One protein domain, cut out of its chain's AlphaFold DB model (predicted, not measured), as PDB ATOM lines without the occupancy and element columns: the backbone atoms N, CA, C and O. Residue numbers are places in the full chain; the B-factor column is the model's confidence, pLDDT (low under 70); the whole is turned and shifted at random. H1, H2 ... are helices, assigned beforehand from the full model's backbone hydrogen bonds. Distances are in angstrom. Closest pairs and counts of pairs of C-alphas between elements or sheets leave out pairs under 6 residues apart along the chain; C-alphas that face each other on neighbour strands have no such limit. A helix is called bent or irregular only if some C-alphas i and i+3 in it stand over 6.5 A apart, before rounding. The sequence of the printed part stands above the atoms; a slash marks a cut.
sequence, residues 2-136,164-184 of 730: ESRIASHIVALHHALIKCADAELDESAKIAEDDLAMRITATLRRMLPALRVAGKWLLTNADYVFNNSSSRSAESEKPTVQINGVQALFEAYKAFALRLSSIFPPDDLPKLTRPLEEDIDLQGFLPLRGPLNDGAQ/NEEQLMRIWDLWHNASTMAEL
ATOM      1  N   GLU A   2      25.473  41.478  33.124       90.56
ATOM      2  CA  GLU A   2      24.956  40.151  32.766       90.56
ATOM      3  C   GLU A   2      24.369  39.362  33.951       90.56
ATOM      4  O   GLU A   2      23.205  38.986  33.893       90.56
ATOM      5  N   SER A   3      25.096  39.229  35.072       91.06
ATOM      6  CA  SER A   3      24.592  38.564  36.293       91.06
ATOM      7  C   SER A   3      23.254  39.115  36.783       91.06
ATOM      8  O   SER A   3      22.393  38.361  37.236       91.06
ATOM      9  N   ARG A   4      23.062  40.436  36.696       93.38
ATOM     10  CA  ARG A   4      21.829  41.104  37.126       93.38
ATOM     11  C   ARG A   4      20.681  40.801  36.170       93.38
ATOM     12  O   ARG A   4      19.586  40.515  36.634       93.38
ATOM     13  N   ILE A   5      20.948  40.813  34.862       92.94
ATOM     14  CA  ILE A   5      19.962  40.449  33.836       92.94
ATOM     15  C   ILE A   5      19.545  38.987  34.021       92.94
ATOM     16  O   ILE A   5      18.356  38.703  34.118       92.94
ATOM     17  N   ALA A   6      20.510  38.077  34.168       93.06
ATOM     18  CA  ALA A   6      20.242  36.663  34.412       93.06
ATOM     19  C   ALA A   6      19.448  36.447  35.712       93.06
ATOM     20  O   ALA A   6      18.461  35.716  35.714       93.06
ATOM     21  N   SER A   7      19.817  37.135  36.798       94.44
ATOM     22  CA  SER A   7      19.083  37.065  38.072       94.44
ATOM     23  C   SER A   7      17.644  37.565  37.931       94.44
ATOM     24  O   SER A   7      16.732  36.983  38.511       94.44
ATOM     25  N   HIS A   8      17.419  38.617  37.138       95.69
ATOM     26  CA  HIS A   8      16.078  39.134  36.876       95.69
ATOM     27  C   HIS A   8      15.237  38.162  36.036       95.69
ATOM     28  O   HIS A   8      14.079  37.923  36.366       95.69
ATOM     29  N   ILE A   9      15.823  37.539  35.009       94.88
ATOM     30  CA  ILE A   9      15.156  36.501  34.204       94.88
ATOM     31  C   ILE A   9      14.770  35.301  35.084       94.88
ATOM     32  O   ILE A   9      13.644  34.815  35.007       94.88
ATOM     33  N   VAL A  10      15.673  34.858  35.966       95.81
ATOM     34  CA  VAL A  10      15.408  33.782  36.936       95.81
ATOM     35  C   VAL A  10      14.287  34.166  37.903       95.81
ATOM     36  O   VAL A  10      13.390  33.360  38.145       95.81
ATOM     37  N   ALA A  11      14.291  35.399  38.418       96.50
ATOM     38  CA  ALA A  11      13.238  35.896  39.299       96.50
ATOM     39  C   ALA A  11      11.869  35.951  38.598       96.50
ATOM     40  O   ALA A  11      10.870  35.524  39.179       96.50
ATOM     41  N   LEU A  12      11.827  36.406  37.341       97.38
ATOM     42  CA  LEU A  12      10.613  36.423  36.526       97.38
ATOM     43  C   LEU A  12      10.073  35.008  36.293       97.38
ATOM     44  O   LEU A  12       8.885  34.764  36.495       97.38
ATOM     45  N   HIS A  13      10.933  34.067  35.898       97.38
ATOM     46  CA  HIS A  13      10.525  32.679  35.676       97.38
ATOM     47  C   HIS A  13      10.001  32.048  36.974       97.38
ATOM     48  O   HIS A  13       8.965  31.388  36.980       97.38
ATOM     49  N   HIS A  14      10.654  32.323  38.102       97.62
ATOM     50  CA  HIS A  14      10.209  31.858  39.410       97.62
ATOM     51  C   HIS A  14       8.822  32.411  39.781       97.62
ATOM     52  O   HIS A  14       7.971  31.656  40.252       97.62
ATOM     53  N   ALA A  15       8.562  33.697  39.526       97.81
ATOM     54  CA  ALA A  15       7.240  34.291  39.723       97.81
ATOM     55  C   ALA A  15       6.181  33.647  38.811       97.81
ATOM     56  O   ALA A  15       5.096  33.303  39.280       97.81
ATOM     57  N   LEU A  16       6.519  33.412  37.537       97.88
ATOM     58  CA  LEU A  16       5.636  32.754  36.573       97.88
ATOM     59  C   LEU A  16       5.255  31.336  37.031       97.88
ATOM     60  O   LEU A  16       4.078  30.985  37.010       97.88
ATOM     61  N   ILE A  17       6.222  30.550  37.510       98.38
ATOM     62  CA  ILE A  17       5.975  29.206  38.052       98.38
ATOM     63  C   ILE A  17       5.080  29.266  39.290       98.38
ATOM     64  O   ILE A  17       4.148  28.478  39.391       98.38
ATOM     65  N   LYS A  18       5.307  30.209  40.214       98.06
ATOM     66  CA  LYS A  18       4.454  30.356  41.406       98.06
ATOM     67  C   LYS A  18       3.007  30.689  41.063       98.06
ATOM     68  O   LYS A  18       2.095  30.153  41.685       98.06
ATOM     69  N   CYS A  19       2.789  31.555  40.077       97.88
ATOM     70  CA  CYS A  19       1.445  31.837  39.585       97.88
ATOM     71  C   CYS A  19       0.816  30.590  38.946       97.88
ATOM     72  O   CYS A  19      -0.345  30.300  39.208       97.88
ATOM     73  N   ALA A  20       1.584  29.820  38.172       98.25
ATOM     74  CA  ALA A  20       1.092  28.606  37.529       98.25
ATOM     75  C   ALA A  20       0.745  27.517  38.555       98.25
ATOM     76  O   ALA A  20      -0.274  26.854  38.425       98.25
ATOM     77  N   ASP A  21       1.558  27.373  39.599       97.81
ATOM     78  CA  ASP A  21       1.341  26.427  40.694       97.81
ATOM     79  C   ASP A  21       0.063  26.736  41.493       97.81
ATOM     80  O   ASP A  21      -0.682  25.823  41.842       97.81
ATOM     81  N   ALA A  22      -0.244  28.021  41.707       97.50
ATOM     82  CA  ALA A  22      -1.504  28.447  42.318       97.50
ATOM     83  C   ALA A  22      -2.722  28.159  41.422       97.50
ATOM     84  O   ALA A  22      -3.790  27.808  41.917       97.50
ATOM     85  N   GLU A  23      -2.572  28.276  40.101       98.31
ATOM     86  CA  GLU A  23      -3.628  27.911  39.151       98.31
ATOM     87  C   GLU A  23      -3.824  26.393  39.062       98.31
ATOM     88  O   GLU A  23      -4.953  25.938  38.899       98.31
ATOM     89  N   LEU A  24      -2.767  25.593  39.251       98.00
ATOM     90  CA  LEU A  24      -2.886  24.137  39.365       98.00
ATOM     91  C   LEU A  24      -3.720  23.715  40.583       98.00
ATOM     92  O   LEU A  24      -4.473  22.746  40.495       98.00
ATOM     93  N   ASP A  25      -3.651  24.455  41.693       97.50
ATOM     94  CA  ASP A  25      -4.528  24.206  42.844       97.50
ATOM     95  C   ASP A  25      -6.008  24.450  42.507       97.50
ATOM     96  O   ASP A  25      -6.879  23.761  43.036       97.50
ATOM     97  N   GLU A  26      -6.318  25.405  41.625       97.44
ATOM     98  CA  GLU A  26      -7.683  25.610  41.124       97.44
ATOM     99  C   GLU A  26      -8.069  24.524  40.102       97.44
ATOM    100  O   GLU A  26      -9.166  23.971  40.195       97.44
ATOM    101  N   SER A  27      -7.158  24.130  39.204       96.88
ATOM    102  CA  SER A  27      -7.353  23.007  38.273       96.88
ATOM    103  C   SER A  27      -7.697  21.700  38.985       96.88
ATOM    104  O   SER A  27      -8.553  20.953  38.519       96.88
ATOM    105  N   ALA A  28      -7.069  21.424  40.130       97.12
ATOM    106  CA  ALA A  28      -7.318  20.216  40.912       97.12
ATOM    107  C   ALA A  28      -8.737  20.149  41.511       97.12
ATOM    108  O   ALA A  28      -9.209  19.064  41.848       97.12
ATOM    109  N   LYS A  29      -9.428  21.290  41.651       97.19
ATOM    110  CA  LYS A  29     -10.805  21.356  42.176       97.19
ATOM    111  C   LYS A  29     -11.857  21.092  41.102       97.19
ATOM    112  O   LYS A  29     -13.008  20.824  41.440       97.19
ATOM    113  N   ILE A  30     -11.483  21.185  39.827       96.69
ATOM    114  CA  ILE A  30     -12.385  20.971  38.697       96.69
ATOM    115  C   ILE A  30     -12.553  19.459  38.510       96.69
ATOM    116  O   ILE A  30     -11.670  18.772  37.997       96.69
ATOM    117  N   ALA A  31     -13.694  18.934  38.959       93.94
ATOM    118  CA  ALA A  31     -14.039  17.512  38.903       93.94
ATOM    119  C   ALA A  31     -14.561  17.090  37.516       93.94
ATOM    120  O   ALA A  31     -15.588  16.428  37.409       93.94
ATOM    121  N   GLU A  32     -13.866  17.499  36.458       94.62
ATOM    122  CA  GLU A  32     -14.213  17.140  35.083       94.62
ATOM    123  C   GLU A  32     -13.353  15.972  34.603       94.62
ATOM    124  O   GLU A  32     -12.165  15.887  34.931       94.62
ATOM    125  N   ASP A  33     -13.953  15.057  33.842       93.88
ATOM    126  CA  ASP A  33     -13.249  13.899  33.281       93.88
ATOM    127  C   ASP A  33     -12.338  14.297  32.109       93.88
ATOM    128  O   ASP A  33     -11.301  13.668  31.897       93.88
ATOM    129  N   ASP A  34     -12.682  15.366  31.382       96.56
ATOM    130  CA  ASP A  34     -11.840  15.910  30.319       96.56
ATOM    131  C   ASP A  34     -10.682  16.735  30.905       96.56
ATOM    132  O   ASP A  34     -10.869  17.764  31.562       96.56
ATOM    133  N   LEU A  35      -9.452  16.296  30.622       97.69
ATOM    134  CA  LEU A  35      -8.229  16.975  31.041       97.69
ATOM    135  C   LEU A  35      -8.170  18.415  30.521       97.69
ATOM    136  O   LEU A  35      -7.701  19.298  31.238       97.69
ATOM    137  N   ALA A  36      -8.657  18.689  29.308       97.31
ATOM    138  CA  ALA A  36      -8.592  20.033  28.734       97.31
ATOM    139  C   ALA A  36      -9.407  21.063  29.529       97.31
ATOM    140  O   ALA A  36      -9.033  22.242  29.619       97.31
ATOM    141  N   MET A  37     -10.513  20.623  30.123       97.19
ATOM    142  CA  MET A  37     -11.402  21.485  30.888       97.19
ATOM    143  C   MET A  37     -10.845  21.843  32.265       97.19
ATOM    144  O   MET A  37     -11.111  22.928  32.779       97.19
ATOM    145  N   ARG A  38      -9.963  21.003  32.819       98.06
ATOM    146  CA  ARG A  38      -9.242  21.312  34.062       98.06
ATOM    147  C   ARG A  38      -8.258  22.468  33.908       98.06
ATOM    148  O   ARG A  38      -7.840  23.052  34.904       98.06
ATOM    149  N   ILE A  39      -7.849  22.813  32.686       98.06
ATOM    150  CA  ILE A  39      -6.891  23.899  32.452       98.06
ATOM    151  C   ILE A  39      -7.599  25.245  32.640       98.06
ATOM    152  O   ILE A  39      -8.396  25.651  31.789       98.06
ATOM    153  N   THR A  40      -7.265  25.967  33.713       98.19
ATOM    154  CA  THR A  40      -7.869  27.277  33.990       98.19
ATOM    155  C   THR A  40      -7.567  28.281  32.877       98.19
ATOM    156  O   THR A  40      -6.544  28.209  32.188       98.19
ATOM    157  N   ALA A  41      -8.439  29.278  32.707       97.81
ATOM    158  CA  ALA A  41      -8.231  30.328  31.710       97.81
ATOM    159  C   ALA A  41      -6.923  31.110  31.937       97.81
ATOM    160  O   ALA A  41      -6.289  31.541  30.974       97.81
ATOM    161  N   THR A  42      -6.508  31.302  33.193       97.94
ATOM    162  CA  THR A  42      -5.229  31.942  33.523       97.94
ATOM    163  C   THR A  42      -4.063  31.048  33.120       97.94
ATOM    164  O   THR A  42      -3.167  31.517  32.419       97.94
ATOM    165  N   LEU A  43      -4.109  29.757  33.471       98.38
ATOM    166  CA  LEU A  43      -3.060  28.804  33.123       98.38
ATOM    167  C   LEU A  43      -2.876  28.711  31.603       98.38
ATOM    168  O   LEU A  43      -1.747  28.829  31.135       98.38
ATOM    169  N   ARG A  44      -3.965  28.634  30.820       98.00
ATOM    170  CA  ARG A  44      -3.920  28.635  29.339       98.00
ATOM    171  C   ARG A  44      -3.103  29.800  28.769       98.00
ATOM    172  O   ARG A  44      -2.307  29.606  27.859       98.00
ATOM    173  N   ARG A  45      -3.254  31.007  29.326       97.81
ATOM    174  CA  ARG A  45      -2.507  32.203  28.883       97.81
ATOM    175  C   ARG A  45      -1.029  32.168  29.280       97.81
ATOM    176  O   ARG A  45      -0.214  32.826  28.644       97.81
ATOM    177  N   MET A  46      -0.686  31.428  30.332       98.31
ATOM    178  CA  MET A  46       0.683  31.315  30.840       98.31
ATOM    179  C   MET A  46       1.484  30.194  30.174       98.31
ATOM    180  O   MET A  46       2.712  30.277  30.137       98.31
ATOM    181  N   LEU A  47       0.815  29.157  29.654       98.38
ATOM    182  CA  LEU A  47       1.460  27.970  29.085       98.38
ATOM    183  C   LEU A  47       2.508  28.294  28.000       98.38
ATOM    184  O   LEU A  47       3.611  27.754  28.113       98.38
ATOM    185  N   PRO A  48       2.266  29.190  27.018       98.25
ATOM    186  CA  PRO A  48       3.288  29.533  26.025       98.25
ATOM    187  C   PRO A  48       4.559  30.119  26.658       98.25
ATOM    188  O   PRO A  48       5.671  29.682  26.367       98.25
ATOM    189  N   ALA A  49       4.409  31.056  27.601       98.00
ATOM    190  CA  ALA A  49       5.543  31.685  28.280       98.00
ATOM    191  C   ALA A  49       6.322  30.689  29.154       98.00
ATOM    192  O   ALA A  49       7.555  30.684  29.132       98.00
ATOM    193  N   LEU A  50       5.618  29.815  29.883       98.25
ATOM    194  CA  LEU A  50       6.232  28.749  30.681       98.25
ATOM    195  C   LEU A  50       7.054  27.804  29.798       98.25
ATOM    196  O   LEU A  50       8.159  27.421  30.176       98.25
ATOM    197  N   ARG A  51       6.540  27.434  28.616       97.25
ATOM    198  CA  ARG A  51       7.245  26.531  27.694       97.25
ATOM    199  C   ARG A  51       8.526  27.138  27.181       97.25
ATOM    200  O   ARG A  51       9.578  26.509  27.265       97.25
ATOM    201  N   VAL A  52       8.449  28.370  26.693       96.88
ATOM    202  CA  VAL A  52       9.614  29.095  26.184       96.88
ATOM    203  C   VAL A  52      10.663  29.263  27.285       96.88
ATOM    204  O   VAL A  52      11.843  29.005  27.052       96.88
ATOM    205  N   ALA A  53      10.240  29.612  28.503       97.06
ATOM    206  CA  ALA A  53      11.138  29.750  29.646       97.06
ATOM    207  C   ALA A  53      11.773  28.409  30.065       97.06
ATOM    208  O   ALA A  53      12.969  28.365  30.363       97.06
ATOM    209  N   GLY A  54      11.014  27.309  30.041       96.44
ATOM    210  CA  GLY A  54      11.511  25.956  30.300       96.44
ATOM    211  C   GLY A  54      12.537  25.492  29.261       96.44
ATOM    212  O   GLY A  54      13.616  25.029  29.627       96.44
ATOM    213  N   LYS A  55      12.254  25.699  27.968       95.69
ATOM    214  CA  LYS A  55      13.193  25.400  26.872       95.69
ATOM    215  C   LYS A  55      14.461  26.242  26.971       95.69
ATOM    216  O   LYS A  55      15.555  25.707  26.831       95.69
ATOM    217  N   TRP A  56      14.338  27.536  27.271       95.81
ATOM    218  CA  TRP A  56      15.497  28.400  27.509       95.81
ATOM    219  C   TRP A  56      16.370  27.878  28.651       95.81
ATOM    220  O   TRP A  56      17.593  27.824  28.513       95.81
ATOM    221  N   LEU A  57      15.745  27.468  29.756       95.31
ATOM    222  CA  LEU A  57      16.441  26.954  30.930       95.31
ATOM    223  C   LEU A  57      17.179  25.644  30.626       95.31
ATOM    224  O   LEU A  57      18.293  25.466  31.106       95.31
ATOM    225  N   LEU A  58      16.606  24.771  29.789       94.56
ATOM    226  CA  LEU A  58      17.279  23.567  29.297       94.56
ATOM    227  C   LEU A  58      18.479  23.886  28.398       94.56
ATOM    228  O   LEU A  58      19.564  23.365  28.639       94.56
ATOM    229  N   THR A  59      18.323  24.759  27.396       94.06
ATOM    230  CA  THR A  59      19.426  25.132  26.484       94.06
ATOM    231  C   THR A  59      20.597  25.762  27.231       94.06
ATOM    232  O   THR A  59      21.752  25.581  26.860       94.06
ATOM    233  N   ASN A  60      20.297  26.528  28.279       93.62
ATOM    234  CA  ASN A  60      21.273  27.298  29.044       93.62
ATOM    235  C   ASN A  60      21.546  26.669  30.419       93.62
ATOM    236  O   ASN A  60      22.029  27.346  31.328       93.62
ATOM    237  N   ALA A  61      21.251  25.377  30.579       92.69
ATOM    238  CA  ALA A  61      21.384  24.662  31.839       92.69
ATOM    239  C   ALA A  61      22.812  24.744  32.392       92.69
ATOM    240  O   ALA A  61      22.997  25.108  33.548       92.69
ATOM    241  N   ASP A  62      23.831  24.538  31.552       90.81
ATOM    242  CA  ASP A  62      25.238  24.654  31.953       90.81
ATOM    243  C   ASP A  62      25.582  26.050  32.484       90.81
ATOM    244  O   ASP A  62      26.301  26.190  33.474       90.81
ATOM    245  N   TYR A  63      25.046  27.097  31.856       91.19
ATOM    246  CA  TYR A  63      25.248  28.473  32.300       91.19
ATOM    247  C   TYR A  63      24.596  28.719  33.667       91.19
ATOM    248  O   TYR A  63      25.199  29.331  34.547       91.19
ATOM    249  N   VAL A  64      23.381  28.213  33.882       91.81
ATOM    250  CA  VAL A  64      22.648  28.407  35.141       91.81
ATOM    251  C   VAL A  64      23.209  27.531  36.273       91.81
ATOM    252  O   VAL A  64      23.322  28.000  37.406       91.81
ATOM    253  N   PHE A  65      23.611  26.289  35.983       87.38
ATOM    254  CA  PHE A  65      24.107  25.315  36.962       87.38
ATOM    255  C   PHE A  65      25.556  25.558  37.385       87.38
ATOM    256  O   PHE A  65      25.873  25.493  38.575       87.38
ATOM    257  N   ASN A  66      26.462  25.861  36.451       84.06
ATOM    258  CA  ASN A  66      27.883  26.005  36.795       84.06
ATOM    259  C   ASN A  66      28.140  27.202  37.723       84.06
ATOM    260  O   ASN A  66      29.085  27.189  38.518       84.06
ATOM    261  N   ASN A  67      27.242  28.186  37.688       73.81
ATOM    262  CA  ASN A  67      27.260  29.354  38.556       73.81
ATOM    263  C   ASN A  67      26.813  29.066  40.002       73.81
ATOM    264  O   ASN A  67      27.093  29.878  40.884       73.81
ATOM    265  N   SER A  68      26.146  27.936  40.278       67.19
ATOM    266  CA  SER A  68      25.675  27.597  41.631       67.19
ATOM    267  C   SER A  68      26.648  26.715  42.420       67.19
ATOM    268  O   SER A  68      26.672  26.784  43.647       67.19
ATOM    269  N   SER A  69      27.460  25.898  41.734       65.31
ATOM    270  CA  SER A  69      28.142  24.753  42.363       65.31
ATOM    271  C   SER A  69      29.658  24.898  42.549       65.31
ATOM    272  O   SER A  69      30.260  24.097  43.261       65.31
ATOM    273  N   SER A  70      30.314  25.898  41.950       56.38
ATOM    274  CA  SER A  70      31.784  25.951  41.905       56.38
ATOM    275  C   SER A  70      32.388  27.081  42.754       56.38
ATOM    276  O   SER A  70      32.645  28.187  42.298       56.38
ATOM    277  N   ARG A  71      32.685  26.767  44.022       55.78
ATOM    278  CA  ARG A  71      33.703  27.470  44.838       55.78
ATOM    279  C   ARG A  71      35.010  26.669  44.922       55.78
ATOM    280  O   ARG A  71      35.725  26.738  45.918       55.78
ATOM    281  N   SER A  72      35.320  25.876  43.900       62.44
ATOM    282  CA  SER A  72      36.601  25.171  43.829       62.44
ATOM    283  C   SER A  72      37.715  26.210  43.707       62.44
ATOM    284  O   SER A  72      37.791  26.924  42.710       62.44
ATOM    285  N   ALA A  73      38.537  26.316  44.750       69.19
ATOM    286  CA  ALA A  73      39.435  27.434  45.049       69.19
ATOM    287  C   ALA A  73      40.575  27.699  44.036       69.19
ATOM    288  O   ALA A  73      41.418  28.550  44.295       69.19
ATOM    289  N   GLU A  74      40.614  27.000  42.901       74.88
ATOM    290  CA  GLU A  74      41.762  26.985  41.982       74.88
ATOM    291  C   GLU A  74      41.488  27.556  40.582       74.88
ATOM    292  O   GLU A  74      42.414  27.662  39.784       74.88
ATOM    293  N   SER A  75      40.254  27.959  40.253       68.44
ATOM    294  CA  SER A  75      39.970  28.590  38.955       68.44
ATOM    295  C   SER A  75      39.662  30.075  39.124       68.44
ATOM    296  O   SER A  75      38.556  30.451  39.495       68.44
ATOM    297  N   GLU A  76      40.637  30.934  38.818       79.06
ATOM    298  CA  GLU A  76      40.545  32.405  38.890       79.06
ATOM    299  C   GLU A  76      39.545  33.039  37.897       79.06
ATOM    300  O   GLU A  76      39.505  34.262  37.745       79.06
ATOM    301  N   LYS A  77      38.718  32.255  37.192       77.62
ATOM    302  CA  LYS A  77      37.713  32.825  36.288       77.62
ATOM    303  C   LYS A  77      36.555  33.405  37.110       77.62
ATOM    304  O   LYS A  77      35.921  32.657  37.852       77.62
ATOM    305  N   PRO A  78      36.239  34.707  36.974       73.69
ATOM    306  CA  PRO A  78      35.155  35.335  37.718       73.69
ATOM    307  C   PRO A  78      33.818  34.682  37.348       73.69
ATOM    308  O   PRO A  78      33.280  34.902  36.265       73.69
ATOM    309  N   THR A  79      33.293  33.853  38.248       80.44
ATOM    310  CA  THR A  79      32.016  33.158  38.077       80.44
ATOM    311  C   THR A  79      30.861  34.140  38.267       80.44
ATOM    312  O   THR A  79      30.804  34.886  39.249       80.44
ATOM    313  N   VAL A  80      29.929  34.157  37.317       85.00
ATOM    314  CA  VAL A  80      28.761  35.046  37.323       85.00
ATOM    315  C   VAL A  80      27.757  34.513  38.345       85.00
ATOM    316  O   VAL A  80      27.054  33.551  38.083       85.00
ATOM    317  N   GLN A  81      27.653  35.120  39.527       90.19
ATOM    318  CA  GLN A  81      26.642  34.692  40.504       90.19
ATOM    319  C   GLN A  81      25.240  35.115  40.050       90.19
ATOM    320  O   GLN A  81      24.982  36.302  39.834       90.19
ATOM    321  N   ILE A  82      24.342  34.139  39.911       93.12
ATOM    322  CA  ILE A  82      22.933  34.351  39.571       93.12
ATOM    323  C   ILE A  82      22.103  34.099  40.831       93.12
ATOM    324  O   ILE A  82      22.100  33.000  41.384       93.12
ATOM    325  N   ASN A  83      21.399  35.124  41.300       93.62
ATOM    326  CA  ASN A  83      20.604  35.041  42.520       93.62
ATOM    327  C   ASN A  83      19.274  34.314  42.266       93.62
ATOM    328  O   ASN A  83      18.682  34.438  41.197       93.62
ATOM    329  N   GLY A  84      18.778  33.580  43.268       93.50
ATOM    330  CA  GLY A  84      17.439  32.970  43.236       93.50
ATOM    331  C   GLY A  84      17.315  31.666  42.443       93.50
ATOM    332  O   GLY A  84      16.232  31.092  42.398       93.50
ATOM    333  N   VAL A  85      18.409  31.155  41.874       94.31
ATOM    334  CA  VAL A  85      18.423  29.917  41.077       94.31
ATOM    335  C   VAL A  85      17.912  28.710  41.872       94.31
ATOM    336  O   VAL A  85      17.097  27.940  41.376       94.31
ATOM    337  N   GLN A  86      18.325  28.571  43.135       93.88
ATOM    338  CA  GLN A  86      17.867  27.478  43.997       93.88
ATOM    339  C   GLN A  86      16.348  27.531  44.235       93.88
ATOM    340  O   GLN A  86      15.662  26.525  44.077       93.88
ATOM    341  N   ALA A  87      15.817  28.720  44.543       95.50
ATOM    342  CA  ALA A  87      14.385  28.923  44.755       95.50
ATOM    343  C   ALA A  87      13.573  28.647  43.478       95.50
ATOM    344  O   ALA A  87      12.516  28.023  43.545       95.50
ATOM    345  N   LEU A  88      14.095  29.052  42.311       96.38
ATOM    346  CA  LEU A  88      13.511  28.714  41.014       96.38
ATOM    347  C   LEU A  88      13.382  27.196  40.848       96.38
ATOM    348  O   LEU A  88      12.303  26.722  40.509       96.38
ATOM    349  N   PHE A  89      14.447  26.431  41.095       95.75
ATOM    350  CA  PHE A  89      14.429  24.981  40.886       95.75
ATOM    351  C   PHE A  89      13.567  24.223  41.891       95.75
ATOM    352  O   PHE A  89      12.912  23.250  41.520       95.75
ATOM    353  N   GLU A  90      13.519  24.674  43.141       95.75
ATOM    354  CA  GLU A  90      12.597  24.124  44.135       95.75
ATOM    355  C   GLU A  90      11.139  24.340  43.717       95.75
ATOM    356  O   GLU A  90      10.353  23.388  43.725       95.75
ATOM    357  N   ALA A  91      10.796  25.554  43.270       96.75
ATOM    358  CA  ALA A  91       9.467  25.859  42.750       96.75
ATOM    359  C   ALA A  91       9.157  25.071  41.470       96.75
ATOM    360  O   ALA A  91       8.071  24.516  41.343       96.75
ATOM    361  N   TYR A  92      10.114  24.967  40.543       97.19
ATOM    362  CA  TYR A  92       9.937  24.243  39.284       97.19
ATOM    363  C   TYR A  92       9.719  22.744  39.514       97.19
ATOM    364  O   TYR A  92       8.845  22.143  38.893       97.19
ATOM    365  N   LYS A  93      10.444  22.146  40.468       96.19
ATOM    366  CA  LYS A  93      10.240  20.756  40.887       96.19
ATOM    367  C   LYS A  93       8.855  20.543  41.499       96.19
ATOM    368  O   LYS A  93       8.182  19.575  41.148       96.19
ATOM    369  N   ALA A  94       8.449  21.410  42.430       96.62
ATOM    370  CA  ALA A  94       7.137  21.322  43.070       96.62
ATOM    371  C   ALA A  94       6.011  21.434  42.030       96.62
ATOM    372  O   ALA A  94       5.127  20.578  41.987       96.62
ATOM    373  N   PHE A  95       6.133  22.413  41.131       97.75
ATOM    374  CA  PHE A  95       5.240  22.609  39.998       97.75
ATOM    375  C   PHE A  95       5.175  21.369  39.099       97.75
ATOM    376  O   PHE A  95       4.084  20.889  38.820       97.75
ATOM    377  N   ALA A  96       6.310  20.795  38.689       97.25
ATOM    378  CA  ALA A  96       6.338  19.629  37.803       97.25
ATOM    379  C   ALA A  96       5.687  18.382  38.429       97.25
ATOM    380  O   ALA A  96       4.943  17.665  37.756       97.25
ATOM    381  N   LEU A  97       5.920  18.139  39.725       96.62
ATOM    382  CA  LEU A  97       5.265  17.052  40.459       96.62
ATOM    383  C   LEU A  97       3.749  17.256  40.499       96.62
ATOM    384  O   LEU A  97       2.995  16.336  40.175       96.62
ATOM    385  N   ARG A  98       3.297  18.470  40.829       97.31
ATOM    386  CA  ARG A  98       1.871  18.804  40.870       97.31
ATOM    387  C   ARG A  98       1.227  18.711  39.487       97.31
ATOM    388  O   ARG A  98       0.175  18.088  39.355       97.31
ATOM    389  N   LEU A  99       1.896  19.223  38.457       97.62
ATOM    390  CA  LEU A  99       1.470  19.128  37.062       97.62
ATOM    391  C   LEU A  99       1.248  17.664  36.665       97.62
ATOM    392  O   LEU A  99       0.172  17.337  36.180       97.62
ATOM    393  N   SER A 100       2.201  16.776  36.974       97.12
ATOM    394  CA  SER A 100       2.096  15.339  36.671       97.12
ATOM    395  C   SER A 100       0.991  14.611  37.445       97.12
ATOM    396  O   SER A 100       0.497  13.580  36.994       97.12
ATOM    397  N   SER A 101       0.601  15.135  38.612       96.62
ATOM    398  CA  SER A 101      -0.492  14.570  39.410       96.62
ATOM    399  C   SER A 101      -1.875  14.941  38.863       96.62
ATOM    400  O   SER A 101      -2.788  14.121  38.911       96.62
ATOM    401  N   ILE A 102      -2.024  16.155  38.320       97.19
ATOM    402  CA  ILE A 102      -3.292  16.663  37.774       97.19
ATOM    403  C   ILE A 102      -3.473  16.225  36.317       97.19
ATOM    404  O   ILE A 102      -4.583  15.880  35.911       97.19
ATOM    405  N   PHE A 103      -2.376  16.224  35.557       97.56
ATOM    406  CA  PHE A 103      -2.304  15.890  34.140       97.56
ATOM    407  C   PHE A 103      -1.339  14.711  33.948       97.56
ATOM    408  O   PHE A 103      -0.137  14.924  33.762       97.56
ATOM    409  N   PRO A 104      -1.833  13.462  34.032       96.94
ATOM    410  CA  PRO A 104      -0.985  12.285  33.902       96.94
ATOM    411  C   PRO A 104      -0.280  12.272  32.538       96.94
ATOM    412  O   PRO A 104      -0.956  12.356  31.514       96.94
ATOM    413  N   PRO A 105       1.057  12.143  32.484       96.50
ATOM    414  CA  PRO A 105       1.813  12.297  31.239       96.50
ATOM    415  C   PRO A 105       1.481  11.238  30.180       96.50
ATOM    416  O   PRO A 105       1.653  11.502  28.992       96.50
ATOM    417  N   ASP A 106       0.987  10.072  30.602       96.69
ATOM    418  CA  ASP A 106       0.557   8.985  29.716       96.69
ATOM    419  C   ASP A 106      -0.758   9.295  28.982       96.69
ATOM    420  O   ASP A 106      -1.004   8.748  27.908       96.69
ATOM    421  N   ASP A 107      -1.581  10.184  29.547       97.25
ATOM    422  CA  ASP A 107      -2.890  10.567  29.011       97.25
ATOM    423  C   ASP A 107      -2.802  11.839  28.136       97.25
ATOM    424  O   ASP A 107      -3.799  12.272  27.558       97.25
ATOM    425  N   LEU A 108      -1.618  12.458  28.028       97.62
ATOM    426  CA  LEU A 108      -1.416  13.697  27.278       97.62
ATOM    427  C   LEU A 108      -0.929  13.448  25.834       97.62
ATOM    428  O   LEU A 108      -0.079  12.583  25.598       97.62
ATOM    429  N   PRO A 109      -1.395  14.250  24.857       96.94
ATOM    430  CA  PRO A 109      -0.914  14.196  23.485       96.94
ATOM    431  C   PRO A 109       0.545  14.659  23.412       96.94
ATOM    432  O   PRO A 109       0.911  15.744  23.869       96.94
ATOM    433  N   LYS A 110       1.395  13.824  22.808       96.00
ATOM    434  CA  LYS A 110       2.807  14.149  22.575       96.00
ATOM    435  C   LYS A 110       2.945  15.243  21.522       96.00
ATOM    436  O   LYS A 110       2.101  15.388  20.641       96.00
ATOM    437  N   LEU A 111       4.058  15.969  21.570       92.44
ATOM    438  CA  LEU A 111       4.365  17.012  20.597       92.44
ATOM    439  C   LEU A 111       4.634  16.406  19.201       92.44
ATOM    440  O   LEU A 111       5.724  15.911  18.934       92.44
ATOM    441  N   THR A 112       3.639  16.418  18.313       91.56
ATOM    442  CA  THR A 112       3.747  15.906  16.930       91.56
ATOM    443  C   THR A 112       4.176  16.969  15.918       91.56
ATOM    444  O   THR A 112       4.656  16.637  14.835       91.56
ATOM    445  N   ARG A 113       4.007  18.249  16.263       90.25
ATOM    446  CA  ARG A 113       4.303  19.410  15.417       90.25
ATOM    447  C   ARG A 113       4.810  20.584  16.265       90.25
ATOM    448  O   ARG A 113       4.473  20.636  17.450       90.25
ATOM    449  N   PRO A 114       5.582  21.526  15.691       92.62
ATOM    450  CA  PRO A 114       5.898  22.779  16.375       92.62
ATOM    451  C   PRO A 114       4.603  23.542  16.694       92.62
ATOM    452  O   PRO A 114       3.693  23.572  15.863       92.62
ATOM    453  N   LEU A 115       4.507  24.121  17.896       94.81
ATOM    454  CA  LEU A 115       3.365  24.970  18.257       94.81
ATOM    455  C   LEU A 115       3.594  26.414  17.791       94.81
ATOM    456  O   LEU A 115       4.683  26.756  17.336       94.81
ATOM    457  N   GLU A 116       2.572  27.259  17.917       95.88
ATOM    458  CA  GLU A 116       2.607  28.676  17.523       95.88
ATOM    459  C   GLU A 116       3.856  29.403  18.049       95.88
ATOM    460  O   GLU A 116       4.637  29.937  17.265       95.88
ATOM    461  N   GLU A 117       4.142  29.302  19.351       96.06
ATOM    462  CA  GLU A 117       5.306  29.957  19.960       96.06
ATOM    463  C   GLU A 117       6.656  29.417  19.458       96.06
ATOM    464  O   GLU A 117       7.671  30.112  19.523       96.06
ATOM    465  N   ASP A 118       6.687  28.181  18.950       94.12
ATOM    466  CA  ASP A 118       7.893  27.581  18.380       94.12
ATOM    467  C   ASP A 118       8.173  28.141  16.976       94.12
ATOM    468  O   ASP A 118       9.332  28.338  16.602       94.12
ATOM    469  N   ILE A 119       7.110  28.419  16.217       93.94
ATOM    470  CA  ILE A 119       7.172  29.053  14.898       93.94
ATOM    471  C   ILE A 119       7.571  30.525  15.056       93.94
ATOM    472  O   ILE A 119       8.481  30.989  14.371       93.94
ATOM    473  N   ASP A 120       6.966  31.233  16.010       94.88
ATOM    474  CA  ASP A 120       7.243  32.650  16.274       94.88
ATOM    475  C   ASP A 120       8.686  32.901  16.724       94.88
ATOM    476  O   ASP A 120       9.286  33.931  16.409       94.88
ATOM    477  N   LEU A 121       9.262  31.952  17.464       94.12
ATOM    478  CA  LEU A 121      10.633  32.028  17.968       94.12
ATOM    479  C   LEU A 121      11.639  31.306  17.068       94.12
ATOM    480  O   LEU A 121      12.808  31.139  17.441       94.12
ATOM    481  N   GLN A 122      11.226  30.905  15.866       92.25
ATOM    482  CA  GLN A 122      12.128  30.302  14.902       92.25
ATOM    483  C   GLN A 122      13.257  31.282  14.546       92.25
ATOM    484  O   GLN A 122      13.043  32.424  14.144       92.25
ATOM    485  N   GLY A 123      14.503  30.833  14.709       90.69
ATOM    486  CA  GLY A 123      15.691  31.665  14.489       90.69
ATOM    487  C   GLY A 123      16.142  32.480  15.706       90.69
ATOM    488  O   GLY A 123      17.202  33.108  15.646       90.69
ATOM    489  N   PHE A 124      15.425  32.425  16.833       93.44
ATOM    490  CA  PHE A 124      15.880  33.045  18.073       93.44
ATOM    491  C   PHE A 124      17.058  32.258  18.675       93.44
ATOM    492  O   PHE A 124      16.900  31.193  19.274       93.44
ATOM    493  N   LEU A 125      18.272  32.790  18.496       91.69
ATOM    494  CA  LEU A 125      19.535  32.123  18.844       91.69
ATOM    495  C   LEU A 125      19.615  31.572  20.282       91.69
ATOM    496  O   LEU A 125      20.131  30.465  20.425       91.69
ATOM    497  N   PRO A 126      19.112  32.254  21.334       90.38
ATOM    498  CA  PRO A 126      19.161  31.728  22.704       90.38
ATOM    499  C   PRO A 126      18.381  30.426  22.929       90.38
ATOM    500  O   PRO A 126      18.553  29.787  23.966       90.38
ATOM    501  N   LEU A 127      17.521  30.040  21.984       89.69
ATOM    502  CA  LEU A 127      16.766  28.789  22.009       89.69
ATOM    503  C   LEU A 127      17.223  27.789  20.936       89.69
ATOM    504  O   LEU A 127      16.552  26.787  20.671       89.69
ATOM    505  N   ARG A 128      18.358  28.060  20.287       84.38
ATOM    506  CA  ARG A 128      18.899  27.201  19.237       84.38
ATOM    507  C   ARG A 128      19.343  25.867  19.838       84.38
ATOM    508  O   ARG A 128      20.107  25.842  20.794       84.38
ATOM    509  N   GLY A 129      18.881  24.770  19.245       79.81
ATOM    510  CA  GLY A 129      19.081  23.413  19.754       79.81
ATOM    511  C   GLY A 129      17.728  22.757  20.016       79.81
ATOM    512  O   GLY A 129      17.135  22.252  19.062       79.81
ATOM    513  N   PRO A 130      17.174  22.855  21.236       66.38
ATOM    514  CA  PRO A 130      16.009  22.063  21.626       66.38
ATOM    515  C   PRO A 130      14.734  22.371  20.834       66.38
ATOM    516  O   PRO A 130      13.915  21.476  20.653       66.38
ATOM    517  N   LEU A 131      14.551  23.591  20.304       65.62
ATOM    518  CA  LEU A 131      13.417  23.859  19.404       65.62
ATOM    519  C   LEU A 131      13.563  23.194  18.028       65.62
ATOM    520  O   LEU A 131      12.561  22.876  17.393       65.62
ATOM    521  N   ASN A 132      14.792  22.990  17.555       64.56
ATOM    522  CA  ASN A 132      15.036  22.456  16.218       64.56
ATOM    523  C   ASN A 132      14.951  20.925  16.185       64.56
ATOM    524  O   ASN A 132      14.513  20.367  15.180       64.56
ATOM    525  N   ASP A 133      15.318  20.255  17.276       63.75
ATOM    526  CA  ASP A 133      15.355  18.789  17.326       63.75
ATOM    527  C   ASP A 133      13.948  18.171  17.255       63.75
ATOM    528  O   ASP A 133      13.750  17.147  16.598       63.75
ATOM    529  N   GLY A 134      12.938  18.840  17.828       57.72
ATOM    530  CA  GLY A 134      11.542  18.387  17.775       57.72
ATOM    531  C   GLY A 134      10.908  18.462  16.379       57.72
ATOM    532  O   GLY A 134      10.083  17.624  16.028       57.72
ATOM    533  N   ALA A 135      11.317  19.427  15.549       52.94
ATOM    534  CA  ALA A 135      10.783  19.585  14.193       52.94
ATOM    535  C   ALA A 135      11.516  18.717  13.151       52.94
ATOM    536  O   ALA A 135      10.945  18.368  12.115       52.94
ATOM    537  N   GLN A 136      12.776  18.343  13.402       51.12
ATOM    538  CA  GLN A 136      13.592  17.619  12.421       51.12
ATOM    539  C   GLN A 136      13.401  16.098  12.434       51.12
ATOM    540  O   GLN A 136      13.653  15.462  11.407       51.12
ATOM    541  N   ASN A 164      -7.765  23.091  22.462       97.75
ATOM    542  CA  ASN A 164      -7.650  22.342  23.720       97.75
ATOM    543  C   ASN A 164      -6.550  21.273  23.689       97.75
ATOM    544  O   ASN A 164      -5.793  21.146  24.648       97.75
ATOM    545  N   GLU A 165      -6.458  20.517  22.596       97.31
ATOM    546  CA  GLU A 165      -5.421  19.501  22.424       97.31
ATOM    547  C   GLU A 165      -4.042  20.166  22.391       97.31
ATOM    548  O   GLU A 165      -3.115  19.707  23.051       97.31
ATOM    549  N   GLU A 166      -3.939  21.327  21.745       96.94
ATOM    550  CA  GLU A 166      -2.722  22.127  21.743       96.94
ATOM    551  C   GLU A 166      -2.307  22.564  23.160       96.94
ATOM    552  O   GLU A 166      -1.125  22.521  23.495       96.94
ATOM    553  N   GLN A 167      -3.253  22.933  24.037       97.94
ATOM    554  CA  GLN A 167      -2.940  23.213  25.449       97.94
ATOM    555  C   GLN A 167      -2.428  21.971  26.192       97.94
ATOM    556  O   GLN A 167      -1.516  22.076  27.010       97.94
ATOM    557  N   LEU A 168      -2.970  20.787  25.903       98.06
ATOM    558  CA  LEU A 168      -2.496  19.541  26.509       98.06
ATOM    559  C   LEU A 168      -1.100  19.152  25.992       98.06
ATOM    560  O   LEU A 168      -0.256  18.739  26.788       98.06
ATOM    561  N   MET A 169      -0.809  19.383  24.707       97.62
ATOM    562  CA  MET A 169       0.543  19.238  24.146       97.62
ATOM    563  C   MET A 169       1.532  20.174  24.849       97.62
ATOM    564  O   MET A 169       2.664  19.782  25.144       97.62
ATOM    565  N   ARG A 170       1.103  21.406  25.170       97.88
ATOM    566  CA  ARG A 170       1.915  22.359  25.938       97.88
ATOM    567  C   ARG A 170       2.251  21.846  27.336       97.88
ATOM    568  O   ARG A 170       3.396  21.966  27.772       97.88
ATOM    569  N   ILE A 171       1.268  21.279  28.030       98.38
ATOM    570  CA  ILE A 171       1.443  20.705  29.370       98.38
ATOM    571  C   ILE A 171       2.390  19.502  29.328       98.38
ATOM    572  O   ILE A 171       3.283  19.402  30.173       98.38
ATOM    573  N   TRP A 172       2.240  18.627  28.331       97.81
ATOM    574  CA  TRP A 172       3.127  17.479  28.153       97.81
ATOM    575  C   TRP A 172       4.583  17.912  27.968       97.81
ATOM    576  O   TRP A 172       5.469  17.410  28.657       97.81
ATOM    577  N   ASP A 173       4.828  18.892  27.095       97.25
ATOM    578  CA  ASP A 173       6.167  19.427  26.833       97.25
ATOM    579  C   ASP A 173       6.784  20.086  28.079       97.25
ATOM    580  O   ASP A 173       7.968  19.909  28.349       97.25
ATOM    581  N   LEU A 174       5.991  20.793  28.895       97.56
ATOM    582  CA  LEU A 174       6.458  21.355  30.169       97.56
ATOM    583  C   LEU A 174       6.922  20.285  31.154       97.56
ATOM    584  O   LEU A 174       7.990  20.426  31.755       97.56
ATOM    585  N   TRP A 175       6.122  19.232  31.324       97.38
ATOM    586  CA  TRP A 175       6.491  18.107  32.175       97.38
ATOM    587  C   TRP A 175       7.734  17.395  31.632       97.38
ATOM    588  O   TRP A 175       8.669  17.124  32.388       97.38
ATOM    589  N   HIS A 176       7.784  17.162  30.319       96.19
ATOM    590  CA  HIS A 176       8.925  16.533  29.666       96.19
ATOM    591  C   HIS A 176      10.205  17.352  29.865       96.19
ATOM    592  O   HIS A 176      11.229  16.796  30.253       96.19
ATOM    593  N   ASN A 177      10.136  18.678  29.719       95.50
ATOM    594  CA  ASN A 177      11.269  19.566  29.965       95.50
ATOM    595  C   ASN A 177      11.784  19.462  31.409       95.50
ATOM    596  O   ASN A 177      12.994  19.400  31.627       95.50
ATOM    597  N   ALA A 178      10.886  19.395  32.396       95.56
ATOM    598  CA  ALA A 178      11.265  19.210  33.795       95.56
ATOM    599  C   ALA A 178      11.907  17.835  34.054       95.56
ATOM    600  O   ALA A 178      12.878  17.750  34.810       95.56
ATOM    601  N   SER A 179      11.409  16.777  33.405       95.88
ATOM    602  CA  SER A 179      12.006  15.436  33.470       95.88
ATOM    603  C   SER A 179      13.416  15.430  32.882       95.88
ATOM    604  O   SER A 179      14.362  15.055  33.570       95.88
ATOM    605  N   THR A 180      13.581  15.949  31.663       94.88
ATOM    606  CA  THR A 180      14.883  16.076  30.990       94.88
ATOM    607  C   THR A 180      15.860  16.885  31.836       94.88
ATOM    608  O   THR A 180      17.024  16.521  31.981       94.88
ATOM    609  N   MET A 181      15.391  17.958  32.476       94.75
ATOM    610  CA  MET A 181      16.222  18.771  33.362       94.75
ATOM    611  C   MET A 181      16.690  18.013  34.602       94.75
ATOM    612  O   MET A 181      17.794  18.261  35.076       94.75
ATOM    613  N   ALA A 182      15.877  17.105  35.142       94.75
ATOM    614  CA  ALA A 182      16.246  16.276  36.287       94.75
ATOM    615  C   ALA A 182      17.257  15.171  35.923       94.75
ATOM    616  O   ALA A 182      17.959  14.665  36.797       94.75
ATOM    617  N   GLU A 183      17.349  14.814  34.640       95.00
ATOM    618  CA  GLU A 183      18.327  13.860  34.106       95.00
ATOM    619  C   GLU A 183      19.689  14.507  33.804       95.00
ATOM    620  O   GLU A 183      20.703  13.809  33.716       95.00
ATOM    621  N   LEU A 184      19.749  15.841  33.682       93.44
ATOM    622  CA  LEU A 184      21.002  16.556  33.443       93.44
ATOM    623  C   LEU A 184      21.995  16.355  34.596       93.44
ATOM    624  O   LEU A 184      21.671  16.439  35.785       93.44
TER     625      LEU A 184
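This is residues 2 to 136 and 164 to 184 of the 730 residues of the protein "EST1_DNA_bind domain-containing protein" of Hericium alpestre (UniProt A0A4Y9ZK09). Two pairs of long helices lie one over the other in a four-helix core, H1 beside H4 in one layer and H2 beside H7 in the other, the layers crossing at steep tilts. Short H3 sits at one end of this core, with residues 72 to 77 of the following link sticking out beyond it; short H5 and H6 lie beyond the layer of H2 and H7, on its side away from H1 and H4. The printed part has 156 residues with seven named helices, H1 to H7 in chain order, and no named strand: all helix. It is compact, with a radius of gyration of the C-alphas of 16.5 A, yet elongated in outline, spanning 57 by 34 by 25 A.

H1, the longest, is residues 2 to 27, running 37.0 A from C-alpha 2 at (24.956, 40.151, 32.766) to C-alpha 27 at (-7.353, 23.007, 38.273). H4 is residues 85 to 102, 25.7 A. H2 is residues 41 to 59, 28.6 A, with a kink of 37 degrees near residue 48; it is only just irregular, C-alphas 45 and 48 being 7.0 A apart. H7 is residues 164 to 183, 29.2 A, ending at C-alpha 183 (18.327, 13.860, 34.106). H3 is residues 61 to 69, H5 residues 116 to 120 and H6 residues 130 to 136.

H1 touches H4, with closest C-alphas His 14 and Leu 88 at 4.8 A, the same way at a shallow tilt of 24 degrees. H1 and H2 form a helical hairpin: residues 13 to 24 of H1 alone touch H2, closest C-alphas Ala 20 and Leu 43 at 6.1 A, opposite ways at a steep tilt of 40 degrees. H2, the hub, touches H7, closest C-alphas Arg 51 and Leu 174 at 5.8 A, the same way at 34 degrees, a tilt only just shallow. H7 touches H4, closest C-alphas Trp 175 and Ala 96 at 5.8 A, opposite ways at a steep 49 degrees. H1 and H7 are apart, as are H2 and H4. Residues 55 to 59 of H2 alone touch H6, closest C-alphas Thr 59 and Pro 130 at 6.7 A, about perpendicular at 85 degrees. H5 is close to H2 but not clearly touching, closest C-alphas Glu 117 and Pro 48 at 6.4 A. H3 is close to H4 but not clearly touching, closest C-alphas Val 64 and Val 85 at 7.4 A. Every O i to N i+4 pair is within hydrogen-bond range in H4, H5 and H7; the count is 21 of 22 in H1, 13 of 15 in H2, 2 of 5 in H3 and 1 of 3 in H6, with O i to N i+3 counts of 2 of 6 in H3 and 1 of 4 in H6.

The C-alphas farthest apart, Glu 32 and Glu 74, are 57.3 A apart. Residues 137 to 163 are not printed, and C-alphas 136 and 164 are 24.5 A apart across the cut. The links H1 to H2, H3 to H4 and H4 to H5 are long. Low confidence, pLDDT under 70, falls at residues 68 to 73, 75 and 130 to 136.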